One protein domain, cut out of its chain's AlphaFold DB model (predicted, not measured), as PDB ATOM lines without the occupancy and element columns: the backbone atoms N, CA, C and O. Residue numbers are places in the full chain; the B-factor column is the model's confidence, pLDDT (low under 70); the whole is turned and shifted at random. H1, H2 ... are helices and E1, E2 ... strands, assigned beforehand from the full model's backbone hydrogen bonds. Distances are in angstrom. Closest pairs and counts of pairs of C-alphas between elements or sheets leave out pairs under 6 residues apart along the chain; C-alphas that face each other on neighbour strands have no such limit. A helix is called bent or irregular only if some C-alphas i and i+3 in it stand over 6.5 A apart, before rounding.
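AT A GLANCE: This is residues 14 to 184 of the 732 residues of the protein "F-box domain-containing protein" of Caenorhabditis remanei (UniProt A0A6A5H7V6). A twisted sheet of six strands has helix H5 lying along one face, over E2 and E1, with H1, H2 and H3 clustered at one end of the domain and H6 and H7 side by side toward the other. H4 packs on H2 near edge strand E3. The printed part has 171 residues with seven named helices and six named strands, in the order H1 H2 H3 E1 E2 E3 H4 H5 E4 H6 E5 H7 E6; the class is mixed, helices and strands, and the mixed sheet runs E3 E2 E1 E4 E5 E6. The whole is compact, with a radius of gyration of the C-alphas of 17.1 A, yet elongated, spanning 59 by 32 by 30 A.

HOW THE PARTS SIT: Start at H1, residues 21 to 30, which touches H3, residues 44 to 53, at Lys 25 and Cys 53, their closest C-alphas, 6.0 A apart. H2, residues 33 to 41, makes a helical hairpin with H3, closest C-alphas Ala 40 and Glu 47, 4.1 A. Next, E1, residues 56 to 65, E2, residues 68 to 74, and E3, residues 78 to 81, form a meander, each strand the antiparallel neighbour of the one before; N 61 and O 72, and N 73 and O 78, are each 2.8 A apart. H4, residues 97 to 103, is irregular, with C-alphas 99 and 102 7.7 A apart. H5, residues 110 to 124, runs along the strands at a height over the sheet of 9.0 A; H4 and H5 on one face make two layers with it. E4, residues 126 to 135, bends by 57 degrees at residue 129 and is parallel to E1, with N 62 and O 131 2.9 A apart; E3, H4, H5 and E4 are a split strand-helix-strand unit, E2 and E1 lying between its strands. H6, residues 141 to 146, E5, residues 155 to 162, H7, residues 165 to 172, and E6, residues 180 to 184, complete two strand-helix-strand units, parallel neighbour strands joined through a helix: E4, H6, E5 and E5, H7, E6. Look for N 134 and O 157, and N 158 and O 182, each 2.9 A apart. H6 and H7 touch at a shallow tilt of 25 degrees, closest C-alphas Lys 142 and Glu 170, 5.4 A. Every O i to N i+4 pair is within hydrogen-bond range in H1, H2, H3, H5 and H6; H7 has 3 of 4, and H4 has 1 of 3, beside 2 of 4 O i to N i+3 pairs.

IN THESE COORDINATES: Find C-alpha 21 at (316.836, 203.107, 128.568), where H1 begins. E1 is 26.8 A long, H5 21.0 A and E4 27.2 A. E6 ends at C-alpha 184, (287.123, 210.810, 94.387).

THE WHOLE: The C-alphas farthest apart, Pro 20 and Lys 165, are 58.7 A apart. The printed part has no cut; the long link is E3 to H4. Mean pLDDT of the printed part is 85.8, under 70 at residues 75 to 76, 82 to 93 and 106 to 107.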
ATOM      1  N   PHE A  14     309.693 188.675 126.739       75.31
ATOM      2  CA  PHE A  14     310.864 189.540 126.703       75.31
ATOM      3  C   PHE A  14     310.699 190.685 127.718       75.31
ATOM      4  O   PHE A  14     309.749 191.467 127.609       75.31
ATOM      5  N   PRO A  15     311.582 190.815 128.727       81.81
ATOM      6  CA  PRO A  15     311.362 191.728 129.839       81.81
ATOM      7  C   PRO A  15     311.787 193.154 129.462       81.81
ATOM      8  O   PRO A  15     312.728 193.698 130.035       81.81
ATOM      9  N   LEU A  16     311.076 193.777 128.514       84.62
ATOM     10  CA  LEU A  16     311.401 195.083 127.920       84.62
ATOM     11  C   LEU A  16     311.732 196.157 128.975       84.62
ATOM     12  O   LEU A  16     312.691 196.904 128.812       84.62
ATOM     13  N   ARG A  17     310.992 196.186 130.094       84.69
ATOM     14  CA  ARG A  17     311.202 197.127 131.213       84.69
ATOM     15  C   ARG A  17     312.505 196.922 132.000       84.69
ATOM     16  O   ARG A  17     312.900 197.837 132.712       84.69
ATOM     17  N   LYS A  18     313.153 195.755 131.905       87.06
ATOM     18  CA  LYS A  18     314.449 195.470 132.553       87.06
ATOM     19  C   LYS A  18     315.647 195.932 131.714       87.06
ATOM     20  O   LYS A  18     316.774 195.867 132.194       87.06
ATOM     21  N   LEU A  19     315.430 196.385 130.475       87.94
ATOM     22  CA  LEU A  19     316.500 196.933 129.643       87.94
ATOM     23  C   LEU A  19     316.934 198.330 130.119       87.94
ATOM     24  O   LEU A  19     316.078 199.144 130.477       87.94
ATOM     25  N   PRO A  20     318.230 198.678 130.000       92.25
ATOM     26  CA  PRO A  20     318.678 200.065 130.056       92.25
ATOM     27  C   PRO A  20     317.930 200.934 129.035       92.25
ATOM     28  O   PRO A  20     317.652 200.489 127.919       92.25
ATOM     29  N   PHE A  21     317.654 202.195 129.382       88.69
ATOM     30  CA  PHE A  21     316.836 203.107 128.568       88.69
ATOM     31  C   PHE A  21     317.268 203.192 127.093       88.69
ATOM     32  O   PHE A  21     316.420 203.183 126.206       88.69
ATOM     33  N   VAL A  22     318.576 203.226 126.813       89.69
ATOM     34  CA  VAL A  22     319.108 203.293 125.437       89.69
ATOM     35  C   VAL A  22     318.750 202.040 124.628       89.69
ATOM     36  O   VAL A  22     318.308 202.159 123.485       89.69
ATOM     37  N   ALA A  23     318.871 200.852 125.227       90.06
ATOM     38  CA  ALA A  23     318.500 199.591 124.590       90.06
ATOM     39  C   ALA A  23     316.976 199.490 124.405       90.06
ATOM     40  O   ALA A  23     316.513 199.180 123.310       90.06
ATOM     41  N   MET A  24     316.195 199.856 125.429       91.50
ATOM     42  CA  MET A  24     314.729 199.917 125.356       91.50
ATOM     43  C   MET A  24     314.252 200.846 124.227       91.50
ATOM     44  O   MET A  24     313.386 200.476 123.438       91.50
ATOM     45  N   LYS A  25     314.870 202.027 124.102       90.94
ATOM     46  CA  LYS A  25     314.600 203.011 123.045       90.94
ATOM     47  C   LYS A  25     314.953 202.495 121.649       90.94
ATOM     48  O   LYS A  25     314.260 202.841 120.697       90.94
ATOM     49  N   HIS A  26     316.020 201.707 121.510       90.00
ATOM     50  CA  HIS A  26     316.378 201.098 120.229       90.00
ATOM     51  C   HIS A  26     315.378 200.004 119.837       90.00
ATOM     52  O   HIS A  26     314.864 200.043 118.726       90.00
ATOM     53  N   VAL A  27     315.018 199.115 120.773       91.44
ATOM     54  CA  VAL A  27     314.002 198.066 120.564       91.44
ATOM     55  C   VAL A  27     312.652 198.671 120.156       91.44
ATOM     56  O   VAL A  27     312.103 198.295 119.129       91.44
ATOM     57  N   ILE A  28     312.166 199.691 120.872       91.25
ATOM     58  CA  ILE A  28     310.904 200.382 120.535       91.25
ATOM     59  C   ILE A  28     310.958 201.072 119.159       91.25
ATOM     60  O   ILE A  28     309.920 201.300 118.552       91.25
ATOM     61  N   LYS A  29     312.140 201.419 118.638       89.38
ATOM     62  CA  LYS A  29     312.284 202.045 117.311       89.38
ATOM     63  C   LYS A  29     312.273 201.066 116.136       89.38
ATOM     64  O   LYS A  29     312.153 201.536 115.009       89.38
ATOM     65  N   ILE A  30     312.451 199.769 116.388       89.12
ATOM     66  CA  ILE A  30     312.478 198.715 115.360       89.12
ATOM     67  C   ILE A  30     311.252 197.790 115.413       89.12
ATOM     68  O   ILE A  30     311.136 196.907 114.574       89.12
ATOM     69  N   MET A  31     310.371 197.984 116.398       88.81
ATOM     70  CA  MET A  31     309.072 197.313 116.516       88.81
ATOM     71  C   MET A  31     308.068 197.835 115.484       88.81
ATOM     72  O   MET A  31     308.183 198.971 115.010       88.81
ATOM     73  N   ASP A  32     307.046 197.032 115.196       87.81
ATOM     74  CA  ASP A  32     305.939 197.468 114.347       87.81
ATOM     75  C   ASP A  32     305.048 198.493 115.075       87.81
ATOM     76  O   ASP A  32     304.943 198.527 116.306       87.81
ATOM     77  N   ILE A  33     304.403 199.388 114.320       88.25
ATOM     78  CA  ILE A  33     303.652 200.518 114.899       88.25
ATOM     79  C   ILE A  33     302.482 200.048 115.777       88.25
ATOM     80  O   ILE A  33     302.181 200.698 116.781       88.25
ATOM     81  N   ASP A  34     301.847 198.920 115.457       86.19
ATOM     82  CA  ASP A  34     300.770 198.375 116.281       86.19
ATOM     83  C   ASP A  34     301.303 197.775 117.597       86.19
ATOM     84  O   ASP A  34     300.680 197.973 118.641       86.19
ATOM     85  N   GLU A  35     302.486 197.146 117.593       87.62
ATOM     86  CA  GLU A  35     303.194 196.728 118.813       87.62
ATOM     87  C   GLU A  35     303.575 197.928 119.687       87.62
ATOM     88  O   GLU A  35     303.403 197.901 120.906       87.62
ATOM     89  N   ILE A  36     304.050 199.015 119.077       91.06
ATOM     90  CA  ILE A  36     304.427 200.243 119.789       91.06
ATOM     91  C   ILE A  36     303.203 200.893 120.448       91.06
ATOM     92  O   ILE A  36     303.284 201.341 121.598       91.06
ATOM     93  N   VAL A  37     302.052 200.910 119.769       89.94
ATOM     94  CA  VAL A  37     300.785 201.371 120.361       89.94
ATOM     95  C   VAL A  37     300.319 200.411 121.465       89.94
ATOM     96  O   VAL A  37     299.999 200.888 122.557       89.94
ATOM     97  N   LYS A  38     300.383 199.085 121.256       89.00
ATOM     98  CA  LYS A  38     300.131 198.059 122.293       89.00
ATOM     99  C   LYS A  38     301.032 198.234 123.521       89.00
ATOM    100  O   LYS A  38     300.587 198.020 124.644       89.00
ATOM    101  N   ILE A  39     302.278 198.672 123.352       89.81
ATOM    102  CA  ILE A  39     303.186 199.004 124.459       89.81
ATOM    103  C   ILE A  39     302.731 200.283 125.171       89.81
ATOM    104  O   ILE A  39     302.676 200.310 126.407       89.81
ATOM    105  N   ALA A  40     302.375 201.326 124.419       91.50
ATOM    106  CA  ALA A  40     301.967 202.620 124.960       91.50
ATOM    107  C   ALA A  40     300.659 202.555 125.778       91.50
ATOM    108  O   ALA A  40     300.564 203.231 126.804       91.50
ATOM    109  N   ILE A  41     299.689 201.708 125.402       90.00
ATOM    110  CA  ILE A  41     298.455 201.498 126.191       90.00
ATOM    111  C   ILE A  41     298.705 200.830 127.556       90.00
ATOM    112  O   ILE A  41     297.904 201.014 128.469       90.00
ATOM    113  N   THR A  42     299.811 200.088 127.748       89.12
ATOM    114  CA  THR A  42     300.020 199.298 128.986       89.12
ATOM    115  C   THR A  42     300.186 200.135 130.254       89.12
ATOM    116  O   THR A  42     299.986 199.625 131.355       89.12
ATOM    117  N   SER A  43     300.659 201.382 130.140       89.44
ATOM    118  CA  SER A  43     300.884 202.276 131.284       89.44
ATOM    119  C   SER A  43     301.315 203.675 130.842       89.44
ATOM    120  O   SER A  43     302.035 203.824 129.856       89.44
ATOM    121  N   LYS A  44     301.021 204.687 131.672       89.69
ATOM    122  CA  LYS A  44     301.532 206.063 131.504       89.69
ATOM    123  C   LYS A  44     303.064 206.129 131.380       89.69
ATOM    124  O   LYS A  44     303.578 206.983 130.667       89.69
ATOM    125  N   TYR A  45     303.788 205.221 132.045       90.44
ATOM    126  CA  TYR A  45     305.244 205.107 131.921       90.44
ATOM    127  C   TYR A  45     305.657 204.708 130.499       90.44
ATOM    128  O   TYR A  45     306.432 205.426 129.873       90.44
ATOM    129  N   MET A  46     305.105 203.619 129.949       91.81
ATOM    130  CA  MET A  46     305.441 203.201 128.581       91.81
ATOM    131  C   MET A  46     304.977 204.222 127.533       91.81
ATOM    132  O   MET A  46     305.719 204.477 126.588       91.81
ATOM    133  N   GLU A  47     303.824 204.878 127.726       92.19
ATOM    134  CA  GLU A  47     303.377 206.000 126.881       92.19
ATOM    135  C   GLU A  47     304.430 207.131 126.837       92.19
ATOM    136  O   GLU A  47     304.757 207.642 125.764       92.19
ATOM    137  N   ALA A  48     305.013 207.492 127.987       91.75
ATOM    138  CA  ALA A  48     306.076 208.495 128.070       91.75
ATOM    139  C   ALA A  48     307.392 208.032 127.412       91.75
ATOM    140  O   ALA A  48     308.041 208.828 126.730       91.75
ATOM    141  N   ILE A  49     307.766 206.752 127.552       91.81
ATOM    142  CA  ILE A  49     308.944 206.182 126.875       91.81
ATOM    143  C   ILE A  49     308.777 206.231 125.347       91.81
ATOM    144  O   ILE A  49     309.689 206.680 124.652       91.81
ATOM    145  N   VAL A  50     307.613 205.842 124.812       93.19
ATOM    146  CA  VAL A  50     307.344 205.893 123.362       93.19
ATOM    147  C   VAL A  50     307.396 207.336 122.838       93.19
ATOM    148  O   VAL A  50     308.026 207.584 121.809       93.19
ATOM    149  N   LYS A  51     306.857 208.315 123.581       92.69
ATOM    150  CA  LYS A  51     306.954 209.748 123.229       92.69
ATOM    151  C   LYS A  51     308.406 210.213 123.041       92.69
ATOM    152  O   LYS A  51     308.723 210.861 122.041       92.69
ATOM    153  N   VAL A  52     309.325 209.833 123.936       92.44
ATOM    154  CA  VAL A  52     310.756 210.206 123.829       92.44
ATOM    155  C   VAL A  52     311.557 209.369 122.816       92.44
ATOM    156  O   VAL A  52     312.736 209.661 122.559       92.44
ATOM    157  N   CYS A  53     310.942 208.362 122.183       91.19
ATOM    158  CA  CYS A  53     311.511 207.689 121.014       91.19
ATOM    159  C   CYS A  53     311.486 208.577 119.758       91.19
ATOM    160  O   CYS A  53     312.357 208.405 118.901       91.19
ATOM    161  N   TYR A  54     310.573 209.557 119.670       89.69
ATOM    162  CA  TYR A  54     310.400 210.446 118.509       89.69
ATOM    163  C   TYR A  54     310.230 209.694 117.177       89.69
ATOM    164  O   TYR A  54     310.835 210.053 116.163       89.69
ATOM    165  N   ILE A  55     309.422 208.633 117.190       89.81
ATOM    166  CA  ILE A  55     309.044 207.885 115.985       89.81
ATOM    167  C   ILE A  55     308.273 208.825 115.049       89.81
ATOM    168  O   ILE A  55     307.431 209.603 115.503       89.81
ATOM    169  N   ARG A  56     308.602 208.786 113.756       89.44
ATOM    170  CA  ARG A  56     307.972 209.612 112.721       89.44
ATOM    171  C   ARG A  56     306.890 208.811 112.005       89.44
ATOM    172  O   ARG A  56     307.135 207.665 111.650       89.44
ATOM    173  N   ILE A  57     305.750 209.445 111.761       89.38
ATOM    174  CA  ILE A  57     304.666 208.940 110.912       89.38
ATOM    175  C   ILE A  57     304.510 209.935 109.763       89.38
ATOM    176  O   ILE A  57     304.332 211.127 110.023       89.38
ATOM    177  N   ARG A  58     304.607 209.479 108.506       87.62
ATOM    178  CA  ARG A  58     304.596 210.386 107.341       87.62
ATOM    179  C   ARG A  58     303.263 211.120 107.205       87.62
ATOM    180  O   ARG A  58     303.258 212.320 106.945       87.62
ATOM    181  N   GLN A  59     302.162 210.399 107.380       88.88
ATOM    182  CA  GLN A  59     300.808 210.917 107.214       88.88
ATOM    183  C   GLN A  59     299.851 210.199 108.168       88.88
ATOM    184  O   GLN A  59     299.965 208.989 108.380       88.88
ATOM    185  N   ILE A  60     298.901 210.947 108.725       91.31
ATOM    186  CA  ILE A  60     297.741 210.396 109.435       91.31
ATOM    187  C   ILE A  60     296.507 210.628 108.578       91.31
ATOM    188  O   ILE A  60     296.347 211.708 108.017       91.31
ATOM    189  N   ARG A  61     295.610 209.645 108.507       90.88
ATOM    190  CA  ARG A  61     294.298 209.803 107.885       90.88
ATOM    191  C   ARG A  61     293.185 209.447 108.857       90.88
ATOM    192  O   ARG A  61     293.194 208.363 109.440       90.88
ATOM    193  N   VAL A  62     292.228 210.351 109.016       92.19
ATOM    194  CA  VAL A  62     290.982 210.113 109.753       92.19
ATOM    195  C   VAL A  62     289.921 209.720 108.732       92.19
ATOM    196  O   VAL A  62     289.698 210.447 107.770       92.19
ATOM    197  N   ASN A  63     289.303 208.554 108.907       89.88
ATOM    198  CA  ASN A  63     288.353 207.987 107.953       89.88
ATOM    199  C   ASN A  63     286.991 207.838 108.635       89.88
ATOM    200  O   ASN A  63     286.893 207.180 109.675       89.88
ATOM    201  N   LEU A  64     285.957 208.433 108.043       89.62
ATOM    202  CA  LEU A  64     284.603 208.503 108.586       89.62
ATOM    203  C   LEU A  64     283.612 207.938 107.562       89.62
ATOM    204  O   LEU A  64     283.431 208.491 106.481       89.62
ATOM    205  N   TYR A  65     282.978 206.816 107.902       86.19
ATOM    206  CA  TYR A  65     282.003 206.097 107.084       86.19
ATOM    207  C   TYR A  65     280.685 205.941 107.851       86.19
ATOM    208  O   TYR A  65     280.310 204.835 108.252       86.19
ATOM    209  N   GLY A  66     279.990 207.059 108.096       80.31
ATOM    210  CA  GLY A  66     278.842 207.071 109.010       80.31
ATOM    211  C   GLY A  66     279.254 206.605 110.408       80.31
ATOM    212  O   GLY A  66     280.213 207.116 110.979       80.31
ATOM    213  N   GLU A  67     278.586 205.579 110.932       74.25
ATOM    214  CA  GLU A  67     278.902 204.979 112.239       74.25
ATOM    215  C   GLU A  67     280.223 204.188 112.287       74.25
ATOM    216  O   GLU A  67     280.602 203.692 113.350       74.25
ATOM    217  N   ARG A  68     280.937 204.020 111.166       78.06
ATOM    218  CA  ARG A  68     282.232 203.321 111.129       78.06
ATOM    219  C   ARG A  68     283.361 204.322 110.962       78.06
ATOM    220  O   ARG A  68     283.472 204.962 109.924       78.06
ATOM    221  N   THR A  69     284.242 204.410 111.950       83.00
ATOM    222  CA  THR A  69     285.385 205.325 111.911       83.00
ATOM    223  C   THR A  69     286.687 204.617 112.270       83.00
ATOM    224  O   THR A  69     286.707 203.656 113.051       83.00
ATOM    225  N   TYR A  70     287.786 205.079 111.677       84.44
ATOM    226  CA  TYR A  70     289.125 204.577 111.969       84.44
ATOM    227  C   TYR A  70     290.211 205.597 111.612       84.44
ATOM    228  O   TYR A  70     290.076 206.393 110.678       84.44
ATOM    229  N   VAL A  71     291.320 205.540 112.345       88.56
ATOM    230  CA  VAL A  71     292.531 206.322 112.071       88.56
ATOM    231  C   VAL A  71     293.548 205.398 111.411       88.56
ATOM    232  O   VAL A  71     293.856 204.342 111.955       88.56
ATOM    233  N   SER A  72     294.077 205.766 110.249       87.81
ATOM    234  CA  SER A  72     295.165 205.032 109.592       87.81
ATOM    235  C   SER A  72     296.443 205.863 109.558       87.81
ATOM    236  O   SER A  72     296.407 207.082 109.386       87.81
ATOM    237  N   LEU A  73     297.574 205.194 109.743       87.62
ATOM    238  CA  LEU A  73     298.914 205.765 109.746       87.62
ATOM    239  C   LEU A  73     299.638 205.227 108.517       87.62
ATOM    240  O   LEU A  73     299.672 204.013 108.327       87.62
ATOM    241  N   ASP A  74     300.184 206.115 107.690       80.56
ATOM    242  CA  ASP A  74     300.900 205.740 106.471       80.56
ATOM    243  C   ASP A  74     302.420 205.883 106.686       80.56
ATOM    244  O   ASP A  74     302.905 206.920 107.151       80.56
ATOM    245  N   TYR A  75     303.166 204.841 106.296       67.62
ATOM    246  CA  TYR A  75     304.627 204.697 106.421       67.62
ATOM    247  C   TYR A  75     305.187 204.916 107.851       67.62
ATOM    248  O   TYR A  75     305.653 206.019 108.158       67.62
ATOM    249  N   PRO A  76     305.234 203.863 108.703       63.28
ATOM    250  CA  PRO A  76     304.757 202.487 108.470       63.28
ATOM    251  C   PRO A  76     303.223 202.374 108.467       63.28
ATOM    252  O   PRO A  76     302.549 203.123 109.166       63.28
ATOM    253  N   GLY A  77     302.681 201.449 107.668       73.25
ATOM    254  CA  GLY A  77     301.237 201.292 107.455       73.25
ATOM    255  C   GLY A  77     300.520 200.544 108.585       73.25
ATOM    256  O   GLY A  77     300.728 199.343 108.718       73.25
ATOM    257  N   VAL A  78     299.645 201.211 109.348       79.00
ATOM    258  CA  VAL A  78     298.793 200.593 110.394       79.00
ATOM    259  C   VAL A  78     297.394 201.212 110.407       79.00
ATOM    260  O   VAL A  78     297.244 202.422 110.238       79.00
ATOM    261  N   THR A  79     296.368 200.398 110.678       78.94
ATOM    262  CA  THR A  79     294.976 200.854 110.839       78.94
ATOM    263  C   THR A  79     294.480 200.660 112.272       78.94
ATOM    264  O   THR A  79     294.566 199.573 112.837       78.94
ATOM    265  N   LEU A  80     293.908 201.711 112.855       80.00
ATOM    266  CA  LEU A  80     293.392 201.759 114.222       80.00
ATOM    267  C   LEU A  80     291.865 201.945 114.172       80.00
ATOM    268  O   LEU A  80     291.377 203.026 113.832       80.00
ATOM    269  N   SER A  81     291.101 200.888 114.457       73.56
ATOM    270  CA  SER A  81     289.639 200.871 114.296       73.56
ATOM    271  C   SER A  81     288.906 201.287 115.573       73.56
ATOM    272  O   SER A  81     289.050 200.637 116.605       73.56
ATOM    273  N   CYS A  82     288.055 202.315 115.484       65.00
ATOM    274  CA  CYS A  82     287.173 202.738 116.583       65.00
ATOM    275  C   CYS A  82     285.794 202.056 116.537       65.00
ATOM    276  O   CYS A  82     285.119 201.954 117.564       65.00
ATOM    277  N   GLY A  83     285.354 201.629 115.348       60.72
ATOM    278  CA  GLY A  83     284.045 201.008 115.123       60.72
ATOM    279  C   GLY A  83     283.996 199.504 115.421       60.72
ATOM    280  O   GLY A  83     285.020 198.824 115.448       60.72
ATOM    281  N   THR A  84     282.776 198.980 115.574       53.28
ATOM    282  CA  THR A  84     282.461 197.564 115.870       53.28
ATOM    283  C   THR A  84     282.684 196.595 114.706       53.28
ATOM    284  O   THR A  84     282.562 195.387 114.885       53.28
ATOM    285  N   ASN A  85     282.976 197.098 113.505       55.31
ATOM    286  CA  ASN A  85     283.072 196.295 112.289       55.31
ATOM    287  C   ASN A  85     284.354 196.682 111.521       55.31
ATOM    288  O   ASN A  85     284.341 197.680 110.789       55.31
ATOM    289  N   PRO A  86     285.482 195.971 111.728       53.66
ATOM    290  CA  PRO A  86     286.772 196.351 111.162       53.66
ATOM    291  C   PRO A  86     286.793 196.182 109.639       53.66
ATOM    292  O   PRO A  86     286.211 195.255 109.077       53.66
ATOM    293  N   PHE A  87     287.518 197.062 108.949       55.38
ATOM    294  CA  PHE A  87     287.676 196.975 107.498       55.38
ATOM    295  C   PHE A  87     288.509 195.735 107.129       55.38
ATOM    296  O   PHE A  87     289.659 195.597 107.562       55.38
ATOM    297  N   ASN A  88     287.974 194.829 106.305       51.09
ATOM    298  CA  ASN A  88     288.653 193.592 105.895       51.09
ATOM    299  C   ASN A  88     289.692 193.810 104.777       51.09
ATOM    300  O   ASN A  88     289.687 193.125 103.761       51.09
ATOM    301  N   HIS A  89     290.636 194.735 104.982       52.97
ATOM    302  CA  HIS A  89     291.860 194.767 104.176       52.97
ATOM    303  C   HIS A  89     292.823 193.662 104.660       52.97
ATOM    304  O   HIS A  89     293.127 193.645 105.857       52.97
ATOM    305  N   PRO A  90     293.287 192.731 103.807       50.25
ATOM    306  CA  PRO A  90     294.017 191.538 104.257       50.25
ATOM    307  C   PRO A  90     295.498 191.777 104.601       50.25
ATOM    308  O   PRO A  90     296.124 190.901 105.183       50.25
ATOM    309  N   SER A  91     296.066 192.935 104.248       55.69
ATOM    310  CA  SER A  91     297.521 193.183 104.265       55.69
ATOM    311  C   SER A  91     298.007 194.334 105.161       55.69
ATOM    312  O   SER A  91     299.172 194.707 105.076       55.69
ATOM    313  N   ILE A  92     297.147 194.917 106.005       58.75
ATOM    314  CA  ILE A  92     297.524 196.013 106.922       58.75
ATOM    315  C   ILE A  92     297.316 195.539 108.370       58.75
ATOM    316  O   ILE A  92     296.208 195.073 108.663       58.75
ATOM    317  N   PRO A  93     298.315 195.654 109.274       58.22
ATOM    318  CA  PRO A  93     298.146 195.371 110.699       58.22
ATOM    319  C   PRO A  93     297.064 196.257 111.328       58.22
ATOM    320  O   PRO A  93     296.940 197.444 111.005       58.22
ATOM    321  N   LYS A  94     296.262 195.670 112.221       71.19
ATOM    322  CA  LYS A  94     295.089 196.323 112.817       71.19
ATOM    323  C   LYS A  94     295.144 196.288 114.331       71.19
ATOM    324  O   LYS A  94     295.428 195.241 114.906       71.19
ATOM    325  N   LEU A  95     294.767 197.406 114.941       77.94
ATOM    326  CA  LEU A  95     294.300 197.447 116.325       77.94
ATOM    327  C   LEU A  95     292.791 197.649 116.317       77.94
ATOM    328  O   LEU A  95     292.278 198.508 115.589       77.94
ATOM    329  N   ILE A  96     292.091 196.839 117.102       77.81
ATOM    330  CA  ILE A  96     290.634 196.903 117.248       77.81
ATOM    331  C   ILE A  96     290.253 197.683 118.511       77.81
ATOM    332  O   ILE A  96     291.099 198.002 119.351       77.81
ATOM    333  N   LYS A  97     288.964 198.009 118.649       76.94
ATOM    334  CA  LYS A  97     288.444 198.792 119.777       76.94
ATOM    335  C   LYS A  97     288.803 198.151 121.123       76.94
ATOM    336  O   LYS A  97     289.089 198.859 122.086       76.94
ATOM    337  N   GLU A  98     288.824 196.822 121.170       78.44
ATOM    338  CA  GLU A  98     289.143 195.996 122.333       78.44
ATOM    339  C   GLU A  98     290.581 196.208 122.824       78.44
ATOM    340  O   GLU A  98     290.778 196.343 124.032       78.44
ATOM    341  N   ASP A  99     291.553 196.313 121.910       80.69
ATOM    342  CA  ASP A  99     292.950 196.626 122.246       80.69
ATOM    343  C   ASP A  99     293.067 198.050 122.806       80.69
ATOM    344  O   ASP A  99     293.825 198.320 123.736       80.69
ATOM    345  N   LEU A 100     292.300 198.980 122.234       83.62
ATOM    346  CA  LEU A 100     292.402 200.414 122.505       83.62
ATOM    347  C   LEU A 100     291.629 200.867 123.755       83.62
ATOM    348  O   LEU A 100     291.797 202.014 124.171       83.62
ATOM    349  N   LYS A 101     290.848 199.984 124.398       82.50
ATOM    350  CA  LYS A 101     290.054 200.279 125.612       82.50
ATOM    351  C   LYS A 101     290.771 201.139 126.673       82.50
ATOM    352  O   LYS A 101     290.140 202.077 127.148       82.50
ATOM    353  N   PRO A 102     292.062 200.937 127.024       84.62
ATOM    354  CA  PRO A 102     292.741 201.760 128.038       84.62
ATOM    355  C   PRO A 102     292.873 203.259 127.703       84.62
ATOM    356  O   PRO A 102     293.237 204.051 128.574       84.62
ATOM    357  N   TRP A 103     292.626 203.661 126.453       82.94
ATOM    358  CA  TRP A 103     292.648 205.058 126.004       82.94
ATOM    359  C   TRP A 103     291.262 205.662 125.752       82.94
ATOM    360  O   TRP A 103     291.198 206.859 125.468       82.94
ATOM    361  N   LEU A 104     290.191 204.870 125.838       78.75
ATOM    362  CA  LEU A 104     288.855 205.218 125.352       78.75
ATOM    363  C   LEU A 104     287.823 205.189 126.494       78.75
ATOM    364  O   LEU A 104     287.770 204.231 127.261       78.75
ATOM    365  N   SER A 105     286.974 206.213 126.601       75.50
ATOM    366  CA  SER A 105     285.898 206.271 127.609       75.50
ATOM    367  C   SER A 105     284.624 205.557 127.146       75.50
ATOM    368  O   SER A 105     284.011 205.979 126.171       75.50
ATOM    369  N   GLU A 106     284.188 204.516 127.867       68.31
ATOM    370  CA  GLU A 106     283.110 203.594 127.439       68.31
ATOM    371  C   GLU A 106     281.754 204.261 127.108       68.31
ATOM    372  O   GLU A 106     280.962 203.703 126.349       68.31
ATOM    373  N   THR A 107     281.500 205.472 127.609       64.12
ATOM    374  CA  THR A 107     280.263 206.248 127.406       64.12
ATOM    375  C   THR A 107     280.262 207.165 126.171       64.12
ATOM    376  O   THR A 107     279.310 207.919 125.979       64.12
ATOM    377  N   SER A 108     281.322 207.173 125.357       74.19
ATOM    378  CA  SER A 108     281.485 208.128 124.245       74.19
ATOM    379  C   SER A 108     280.804 207.710 122.934       74.19
ATOM    380  O   SER A 108     280.578 206.529 122.671       74.19
ATOM    381  N   THR A 109     280.523 208.691 122.067       82.38
ATOM    382  CA  THR A 109     280.081 208.461 120.680       82.38
ATOM    383  C   THR A 109     281.243 207.991 119.797       82.38
ATOM    384  O   THR A 109     282.414 208.202 120.118       82.38
ATOM    385  N   THR A 110     280.947 207.384 118.643       80.31
ATOM    386  CA  THR A 110     281.977 206.931 117.688       80.31
ATOM    387  C   THR A 110     282.884 208.068 117.198       80.31
ATOM    388  O   THR A 110     284.100 207.886 117.091       80.31
ATOM    389  N   LEU A 111     282.329 209.259 116.962       84.81
ATOM    390  CA  LEU A 111     283.105 210.443 116.588       84.81
ATOM    391  C   LEU A 111     284.049 210.878 117.721       84.81
ATOM    392  O   LEU A 111     285.244 211.061 117.490       84.81
ATOM    393  N   GLU A 112     283.556 210.925 118.961       85.81
ATOM    394  CA  GLU A 112     284.358 211.269 120.141       85.81
ATOM    395  C   GLU A 112     285.482 210.249 120.404       85.81
ATOM    396  O   GLU A 112     286.623 210.646 120.640       85.81
ATOM    397  N   TYR A 113     285.225 208.942 120.261       85.19
ATOM    398  CA  TYR A 113     286.287 207.923 120.299       85.19
ATOM    399  C   TYR A 113     287.374 208.178 119.243       85.19
ATOM    400  O   TYR A 113     288.563 208.002 119.511       85.19
ATOM    401  N   THR A 114     286.977 208.619 118.047       87.62
ATOM    402  CA  THR A 114     287.901 208.934 116.945       87.62
ATOM    403  C   THR A 114     288.757 210.151 117.276       87.62
ATOM    404  O   THR A 114     289.973 210.107 117.086       87.62
ATOM    405  N   ARG A 115     288.151 211.202 117.841       89.12
ATOM    406  CA  ARG A 115     288.848 212.409 118.306       89.12
ATOM    407  C   ARG A 115     289.833 212.098 119.436       89.12
ATOM    408  O   ARG A 115     290.985 212.532 119.374       89.12
ATOM    409  N   GLN A 116     289.433 211.294 120.425       88.19
ATOM    410  CA  GLN A 116     290.311 210.850 121.517       88.19
ATOM    411  C   GLN A 116     291.500 210.033 120.997       88.19
ATOM    412  O   GLN A 116     292.648 210.335 121.343       88.19
ATOM    413  N   LEU A 117     291.248 209.041 120.136       88.94
ATOM    414  CA  LEU A 117     292.295 208.208 119.543       88.94
ATOM    415  C   LEU A 117     293.268 209.043 118.705       88.94
ATOM    416  O   LEU A 117     294.478 208.964 118.923       88.94
ATOM    417  N   PHE A 118     292.755 209.873 117.794       90.81
ATOM    418  CA  PHE A 118     293.569 210.782 116.988       90.81
ATOM    419  C   PHE A 118     294.441 211.673 117.879       90.81
ATOM    420  O   PHE A 118     295.657 211.715 117.705       90.81
ATOM    421  N   THR A 119     293.854 212.298 118.902       90.69
ATOM    422  CA  THR A 119     294.569 213.167 119.849       90.69
ATOM    423  C   THR A 119     295.683 212.427 120.591       90.69
ATOM    424  O   THR A 119     296.758 212.989 120.813       90.69
ATOM    425  N   ARG A 120     295.454 211.169 120.989       89.88
ATOM    426  CA  ARG A 120     296.471 210.325 121.639       89.88
ATOM    427  C   ARG A 120     297.615 209.997 120.690       89.88
ATOM    428  O   ARG A 120     298.767 210.213 121.055       89.88
ATOM    429  N   ILE A 121     297.296 209.540 119.484       90.81
ATOM    430  CA  ILE A 121     298.260 209.144 118.451       90.81
ATOM    431  C   ILE A 121     299.094 210.343 117.974       90.81
ATOM    432  O   ILE A 121     300.322 210.260 117.941       90.81
ATOM    433  N   TYR A 122     298.456 211.487 117.712       90.62
ATOM    434  CA  TYR A 122     299.119 212.734 117.319       90.62
ATOM    435  C   TYR A 122     300.055 213.277 118.416       90.62
ATOM    436  O   TYR A 122     301.091 213.865 118.125       90.62
ATOM    437  N   LYS A 123     299.740 213.028 119.697       91.06
ATOM    438  CA  LYS A 123     300.620 213.347 120.840       91.06
ATOM    439  C   LYS A 123     301.680 212.274 121.127       91.06
ATOM    440  O   LYS A 123     302.572 212.526 121.937       91.06
ATOM    441  N   LEU A 124     301.569 211.078 120.547       92.25
ATOM    442  CA  LEU A 124     302.483 209.948 120.763       92.25
ATOM    443  C   LEU A 124     303.647 209.946 119.763       92.25
ATOM    444  O   LEU A 124     304.767 209.580 120.125       92.25
ATOM    445  N   PHE A 125     303.387 210.374 118.527       91.94
ATOM    446  CA  PHE A 125     304.332 210.334 117.413       91.94
ATOM    447  C   PHE A 125     304.671 211.728 116.868       91.94
ATOM    448  O   PHE A 125     304.007 212.715 117.164       91.94
ATOM    449  N   ARG A 126     305.722 211.821 116.043       90.06
ATOM    450  CA  ARG A 126     305.980 213.002 115.205       90.06
ATOM    451  C   ARG A 126     305.284 212.814 113.863       90.06
ATOM    452  O   ARG A 126     305.814 212.140 112.981       90.06
ATOM    453  N   CYS A 127     304.093 213.377 113.748       89.50
ATOM    454  CA  CYS A 127     303.222 213.231 112.589       89.50
ATOM    455  C   CYS A 127     303.515 214.309 111.538       89.50
ATOM    456  O   CYS A 127     303.773 215.458 111.894       89.50
ATOM    457  N   GLY A 128     303.482 213.928 110.261       88.00
ATOM    458  CA  GLY A 128     303.416 214.868 109.142       88.00
ATOM    459  C   GLY A 128     301.986 215.360 108.905       88.00
ATOM    460  O   GLY A 128     301.266 215.692 109.845       88.00
ATOM    461  N   HIS A 129     301.574 215.396 107.639       87.81
ATOM    462  CA  HIS A 129     300.276 215.935 107.230       87.81
ATOM    463  C   HIS A 129     299.101 215.051 107.687       87.81
ATOM    464  O   HIS A 129     299.225 213.828 107.830       87.81
ATOM    465  N   ILE A 130     297.958 215.694 107.927       92.12
ATOM    466  CA  ILE A 130     296.699 215.062 108.330       92.12
ATOM    467  C   ILE A 130     295.763 215.076 107.124       92.12
ATOM    468  O   ILE A 130     295.516 216.141 106.572       92.12
ATOM    469  N   ASN A 131     295.195 213.935 106.751       94.25
ATOM    470  CA  ASN A 131     294.180 213.850 105.704       94.25
ATOM    471  C   ASN A 131     292.836 213.435 106.313       94.25
ATOM    472  O   ASN A 131     292.773 212.563 107.181       94.25
ATOM    473  N   MET A 132     291.754 214.030 105.831       94.75
ATOM    474  CA  MET A 132     290.385 213.698 106.216       94.75
ATOM    475  C   MET A 132     289.729 212.910 105.090       94.75
ATOM    476  O   MET A 132     289.869 213.266 103.926       94.75
ATOM    477  N   LEU A 133     289.002 211.848 105.415       93.75
ATOM    478  CA  LEU A 133     288.142 211.140 104.473       93.75
ATOM    479  C   LEU A 133     286.744 211.046 105.074       93.75
ATOM    480  O   LEU A 133     286.566 210.459 106.143       93.75
ATOM    481  N   ILE A 134     285.765 211.614 104.373       93.56
ATOM    482  CA  ILE A 134     284.368 211.679 104.796       93.56
ATOM    483  C   ILE A 134     283.503 210.968 103.757       93.56
ATOM    484  O   ILE A 134     283.538 211.274 102.563       93.56
ATOM    485  N   SER A 135     282.728 209.992 104.221       92.06
ATOM    486  CA  SER A 135     281.786 209.259 103.384       92.06
ATOM    487  C   SER A 135     280.468 210.013 103.227       92.06
ATOM    488  O   SER A 135     280.022 210.630 104.194       92.06
ATOM    489  N   SER A 136     279.763 209.861 102.102       91.25
ATOM    490  CA  SER A 136     278.404 210.410 101.924       91.25
ATOM    491  C   SER A 136     277.376 209.866 102.932       91.25
ATOM    492  O   SER A 136     276.360 210.499 103.205       91.25
ATOM    493  N   SER A 137     277.677 208.727 103.566       89.38
ATOM    494  CA  SER A 137     276.917 208.156 104.688       89.38
ATOM    495  C   SER A 137     277.145 208.858 106.039       89.38
ATOM    496  O   SER A 137     276.577 208.434 107.045       89.38
ATOM    497  N   THR A 138     278.018 209.865 106.102       87.44
ATOM    498  CA  THR A 138     278.345 210.606 107.330       87.44
ATOM    499  C   THR A 138     277.343 211.737 107.532       87.44
ATOM    500  O   THR A 138     277.127 212.556 106.639       87.44
ATOM    501  N   GLN A 139     276.711 211.759 108.704       81.69
ATOM    502  CA  GLN A 139     275.825 212.840 109.135       81.69
ATOM    503  C   GLN A 139     276.664 213.980 109.737       81.69
ATOM    504  O   GLN A 139     277.748 213.716 110.254       81.69
ATOM    505  N   ASN A 140     276.159 215.216 109.669       84.25
ATOM    506  CA  ASN A 140     276.783 216.431 110.216       84.25
ATOM    507  C   ASN A 140     278.254 216.617 109.779       84.25
ATOM    508  O   ASN A 140     279.174 216.563 110.600       84.25
ATOM    509  N   ILE A 141     278.502 216.845 108.485       91.06
ATOM    510  CA  ILE A 141     279.871 217.055 107.982       91.06
ATOM    511  C   ILE A 141     280.462 218.334 108.592       91.06
ATOM    512  O   ILE A 141     281.627 218.346 108.990       91.06
ATOM    513  N   LYS A 142     279.640 219.371 108.769       91.44
ATOM    514  CA  LYS A 142     280.009 220.608 109.464       91.44
ATOM    515  C   LYS A 142     280.567 220.372 110.870       91.44
ATOM    516  O   LYS A 142     281.648 220.867 111.172       91.44
ATOM    517  N   GLU A 143     279.880 219.576 111.696       90.75
ATOM    518  CA  GLU A 143     280.325 219.244 113.061       90.75
ATOM    519  C   GLU A 143     281.730 218.627 113.037       90.75
ATOM    520  O   GLU A 143     282.609 219.035 113.792       90.75
ATOM    521  N   VAL A 144     281.972 217.699 112.105       91.25
ATOM    522  CA  VAL A 144     283.272 217.044 111.909       91.25
ATOM    523  C   VAL A 144     284.373 218.034 111.509       91.25
ATOM    524  O   VAL A 144     285.490 217.935 112.022       91.25
ATOM    525  N   LEU A 145     284.092 218.958 110.587       92.06
ATOM    526  CA  LEU A 145     285.066 219.945 110.098       92.06
ATOM    527  C   LEU A 145     285.361 221.050 111.133       92.06
ATOM    528  O   LEU A 145     286.449 221.635 111.136       92.06
ATOM    529  N   GLU A 146     284.417 221.321 112.035       90.75
ATOM    530  CA  GLU A 146     284.564 222.278 113.137       90.75
ATOM    531  C   GLU A 146     285.329 221.712 114.352       90.75
ATOM    532  O   GLU A 146     285.753 222.492 115.208       90.75
ATOM    533  N   ILE A 147     285.603 220.399 114.413       91.12
ATOM    534  CA  ILE A 147     286.446 219.796 115.464       91.12
ATOM    535  C   ILE A 147     287.869 220.400 115.418       91.12
ATOM    536  O   ILE A 147     288.577 220.221 114.419       91.12
ATOM    537  N   PRO A 148     288.350 221.054 116.501       91.25
ATOM    538  CA  PRO A 148     289.646 221.743 116.511       91.25
ATOM    539  C   PRO A 148     290.839 220.849 116.162       91.25
ATOM    540  O   PRO A 148     291.788 221.301 115.523       91.25
ATOM    541  N   GLU A 149     290.804 219.574 116.557       89.81
ATOM    542  CA  GLU A 149     291.863 218.607 116.265       89.81
ATOM    543  C   GLU A 149     291.902 218.160 114.795       89.81
ATOM    544  O   GLU A 149     292.949 217.706 114.334       89.81
ATOM    545  N   PHE A 150     290.796 218.293 114.057       88.69
ATOM    546  CA  PHE A 150     290.696 217.884 112.651       88.69
ATOM    547  C   PHE A 150     290.831 219.057 111.673       88.69
ATOM    548  O   PHE A 150     291.284 218.839 110.553       88.69
ATOM    549  N   ARG A 151     290.510 220.293 112.095       89.88
ATOM    550  CA  ARG A 151     290.472 221.513 111.257       89.88
ATOM    551  C   ARG A 151     291.708 221.711 110.364       89.88
ATOM    552  O   ARG A 151     291.577 222.139 109.221       89.88
ATOM    553  N   ASN A 152     292.893 221.360 110.866       89.19
ATOM    554  CA  ASN A 152     294.188 221.553 110.199       89.19
ATOM    555  C   ASN A 152     294.599 220.366 109.301       89.19
ATOM    556  O   ASN A 152     295.758 219.941 109.313       89.19
ATOM    557  N   PHE A 153     293.660 219.800 108.540       93.50
ATOM    558  CA  PHE A 153     293.982 218.826 107.494       93.50
ATOM    559  C   PHE A 153     294.712 219.483 106.307       93.50
ATOM    560  O   PHE A 153     294.609 220.689 106.100       93.50
ATOM    561  N   ALA A 154     295.451 218.694 105.529       94.50
ATOM    562  CA  ALA A 154     295.971 219.084 104.222       94.50
ATOM    563  C   ALA A 154     294.923 218.789 103.137       94.50
ATOM    564  O   ALA A 154     294.465 219.702 102.461       94.50
ATOM    565  N   VAL A 155     294.458 217.534 103.067       95.94
ATOM    566  CA  VAL A 155     293.500 217.068 102.050       95.94
ATOM    567  C   VAL A 155     292.210 216.544 102.681       95.94
ATOM    568  O   VAL A 155     292.263 215.697 103.581       95.94
ATOM    569  N   LEU A 156     291.061 216.980 102.160       96.81
ATOM    570  CA  LEU A 156     289.740 216.402 102.411       96.81
ATOM    571  C   LEU A 156     289.295 215.550 101.215       96.81
ATOM    572  O   LEU A 156     289.110 216.045 100.106       96.81
ATOM    573  N   TYR A 157     289.074 214.263 101.458       96.25
ATOM    574  CA  TYR A 157     288.532 213.314 100.492       96.25
ATOM    575  C   TYR A 157     287.041 213.079 100.748       96.25
ATOM    576  O   TYR A 157     286.667 212.614 101.828       96.25
ATOM    577  N   LEU A 158     286.199 213.315  99.742       95.62
ATOM    578  CA  LEU A 158     284.792 212.913  99.749       95.62
ATOM    579  C   LEU A 158     284.622 211.622  98.933       95.62
ATOM    580  O   LEU A 158     285.051 211.538  97.776       95.62
ATOM    581  N   VAL A 159     284.024 210.598  99.551       92.88
ATOM    582  CA  VAL A 159     283.784 209.280  98.932       92.88
ATOM    583  C   VAL A 159     282.374 208.754  99.232       92.88
ATOM    584  O   VAL A 159     281.857 208.979 100.313       92.88
ATOM    585  N   GLY A 160     281.723 208.009  98.341       86.75
ATOM    586  CA  GLY A 160     280.419 207.418  98.660       86.75
ATOM    587  C   GLY A 160     279.549 207.068  97.460       86.75
ATOM    588  O   GLY A 160     280.048 206.825  96.360       86.75
ATOM    589  N   GLY A 161     278.244 207.003  97.731       86.25
ATOM    590  CA  GLY A 161     277.181 207.004  96.725       86.25
ATOM    591  C   GLY A 161     276.739 208.443  96.465       86.25
ATOM    592  O   GLY A 161     277.571 209.293  96.164       86.25
ATOM    593  N   HIS A 162     275.454 208.740  96.633       90.56
ATOM    594  CA  HIS A 162     274.928 210.099  96.479       90.56
ATOM    595  C   HIS A 162     275.310 210.995  97.668       90.56
ATOM    596  O   HIS A 162     275.200 210.566  98.823       90.56
ATOM    597  N   PHE A 163     275.721 212.232  97.383       92.81
ATOM    598  CA  PHE A 163     275.830 213.321  98.357       92.81
ATOM    599  C   PHE A 163     274.600 214.226  98.259       92.81
ATOM    600  O   PHE A 163     274.142 214.551  97.162       92.81
ATOM    601  N   LYS A 164     274.062 214.650  99.404       91.94
ATOM    602  CA  LYS A 164     272.989 215.651  99.443       91.94
ATOM    603  C   LYS A 164     273.550 217.053  99.227       91.94
ATOM    604  O   LYS A 164     274.708 217.302  99.559       91.94
ATOM    605  N   LYS A 165     272.712 217.980  98.754       93.50
ATOM    606  CA  LYS A 165     273.099 219.386  98.587       93.50
ATOM    607  C   LYS A 165     273.642 219.970  99.894       93.50
ATOM    608  O   LYS A 165     274.727 220.533  99.892       93.50
ATOM    609  N   GLU A 166     272.948 219.755 101.008       93.19
ATOM    610  CA  GLU A 166     273.305 220.340 102.305       93.19
ATOM    611  C   GLU A 166     274.680 219.850 102.790       93.19
ATOM    612  O   GLU A 166     275.471 220.624 103.311       93.19
ATOM    613  N   GLN A 167     275.012 218.575 102.542       93.12
ATOM    614  CA  GLN A 167     276.334 218.009 102.847       93.12
ATOM    615  C   GLN A 167     277.458 218.636 102.010       93.12
ATOM    616  O   GLN A 167     278.603 218.674 102.455       93.12
ATOM    617  N   LEU A 168     277.153 219.077 100.788       94.94
ATOM    618  CA  LEU A 168     278.114 219.732  99.905       94.94
ATOM    619  C   LEU A 168     278.250 221.216 100.253       94.94
ATOM    620  O   LEU A 168     279.380 221.689 100.341       94.94
ATOM    621  N   ASP A 169     277.142 221.907 100.534       95.69
ATOM    622  CA  ASP A 169     277.130 223.286 101.038       95.69
ATOM    623  C   ASP A 169     277.971 223.379 102.335       95.69
ATOM    624  O   ASP A 169     278.873 224.208 102.419       95.69
ATOM    625  N   GLU A 170     277.805 222.450 103.293       95.44
ATOM    626  CA  GLU A 170     278.616 222.379 104.531       95.44
ATOM    627  C   GLU A 170     280.138 222.318 104.283       95.44
ATOM    628  O   GLU A 170     280.919 222.872 105.060       95.44
ATOM    629  N   VAL A 171     280.580 221.663 103.203       95.50
ATOM    630  CA  VAL A 171     281.995 221.642 102.790       95.50
ATOM    631  C   VAL A 171     282.354 222.951 102.078       95.50
ATOM    632  O   VAL A 171     283.347 223.607 102.403       95.50
ATOM    633  N   MET A 172     281.534 223.383 101.122       95.12
ATOM    634  CA  MET A 172     281.813 224.567 100.308       95.12
ATOM    635  C   MET A 172     281.720 225.893 101.086       95.12
ATOM    636  O   MET A 172     282.331 226.873 100.652       95.12
ATOM    637  N   ASP A 173     281.107 225.915 102.269       95.44
ATOM    638  CA  ASP A 173     281.081 227.052 103.206       95.44
ATOM    639  C   ASP A 173     282.166 227.006 104.297       95.44
ATOM    640  O   ASP A 173     282.352 227.977 105.030       95.44
ATOM    641  N   PHE A 174     282.937 225.919 104.403       94.62
ATOM    642  CA  PHE A 174     284.017 225.809 105.388       94.62
ATOM    643  C   PHE A 174     285.079 226.918 105.226       94.62
ATOM    644  O   PHE A 174     285.571 227.141 104.126       94.62
ATOM    645  N   GLU A 175     285.480 227.598 106.302       90.69
ATOM    646  CA  GLU A 175     286.241 228.868 106.226       90.69
ATOM    647  C   GLU A 175     287.647 228.799 105.586       90.69
ATOM    648  O   GLU A 175     288.254 229.838 105.337       90.69
ATOM    649  N   ARG A 176     288.205 227.598 105.385       90.69
ATOM    650  CA  ARG A 176     289.586 227.385 104.924       90.69
ATOM    651  C   ARG A 176     289.651 227.253 103.397       90.69
ATOM    652  O   ARG A 176     288.892 226.486 102.804       90.69
ATOM    653  N   GLU A 177     290.617 227.942 102.793       91.38
ATOM    654  CA  GLU A 177     290.928 227.905 101.349       91.38
ATOM    655  C   GLU A 177     292.311 227.274 101.065       91.38
ATOM    656  O   GLU A 177     292.536 226.688 100.008       91.38
ATOM    657  N   ASP A 178     293.229 227.298 102.038       93.00
ATOM    658  CA  ASP A 178     294.604 226.768 101.967       93.00
ATOM    659  C   ASP A 178     294.690 225.232 102.133       93.00
ATOM    660  O   ASP A 178     295.607 224.704 102.764       93.00
ATOM    661  N   GLN A 179     293.678 224.519 101.642       94.50
ATOM    662  CA  GLN A 179     293.519 223.065 101.741       94.50
ATOM    663  C   GLN A 179     293.056 222.485 100.413       94.50
ATOM    664  O   GLN A 179     292.548 223.214  99.562       94.50
ATOM    665  N   ASP A 180     293.141 221.165 100.293       96.81
ATOM    666  CA  ASP A 180     292.808 220.438  99.073       96.81
ATOM    667  C   ASP A 180     291.465 219.703  99.227       96.81
ATOM    668  O   ASP A 180     291.207 219.069 100.259       96.81
ATOM    669  N   LEU A 181     290.611 219.738  98.197       97.38
ATOM    670  CA  LEU A 181     289.321 219.038  98.152       97.38
ATOM    671  C   LEU A 181     289.272 218.021  97.006       97.38
ATOM    672  O   LEU A 181     289.215 218.366  95.826       97.38
ATOM    673  N   HIS A 182     289.187 216.742  97.361       97.69
ATOM    674  CA  HIS A 182     289.161 215.625  96.423       97.69
ATOM    675  C   HIS A 182     287.843 214.832  96.512       97.69
ATOM    676  O   HIS A 182     287.676 213.965  97.373       97.69
ATOM    677  N   ILE A 183     286.916 215.064  95.582       96.00
ATOM    678  CA  ILE A 183     285.718 214.235  95.385       96.00
ATOM    679  C   ILE A 183     286.091 213.060  94.473       96.00
ATOM    680  O   ILE A 183     285.986 213.125  93.246       96.00
ATOM    681  N   ILE A 184     286.572 211.979  95.093       90.44
ATOM    682  CA  ILE A 184     287.123 210.810  94.387       90.44
ATOM    683  C   ILE A 184     286.030 209.843  93.920       90.44
ATOM    684  O   ILE A 184     286.182 209.154  92.913       90.44
TER     685      ILE A 184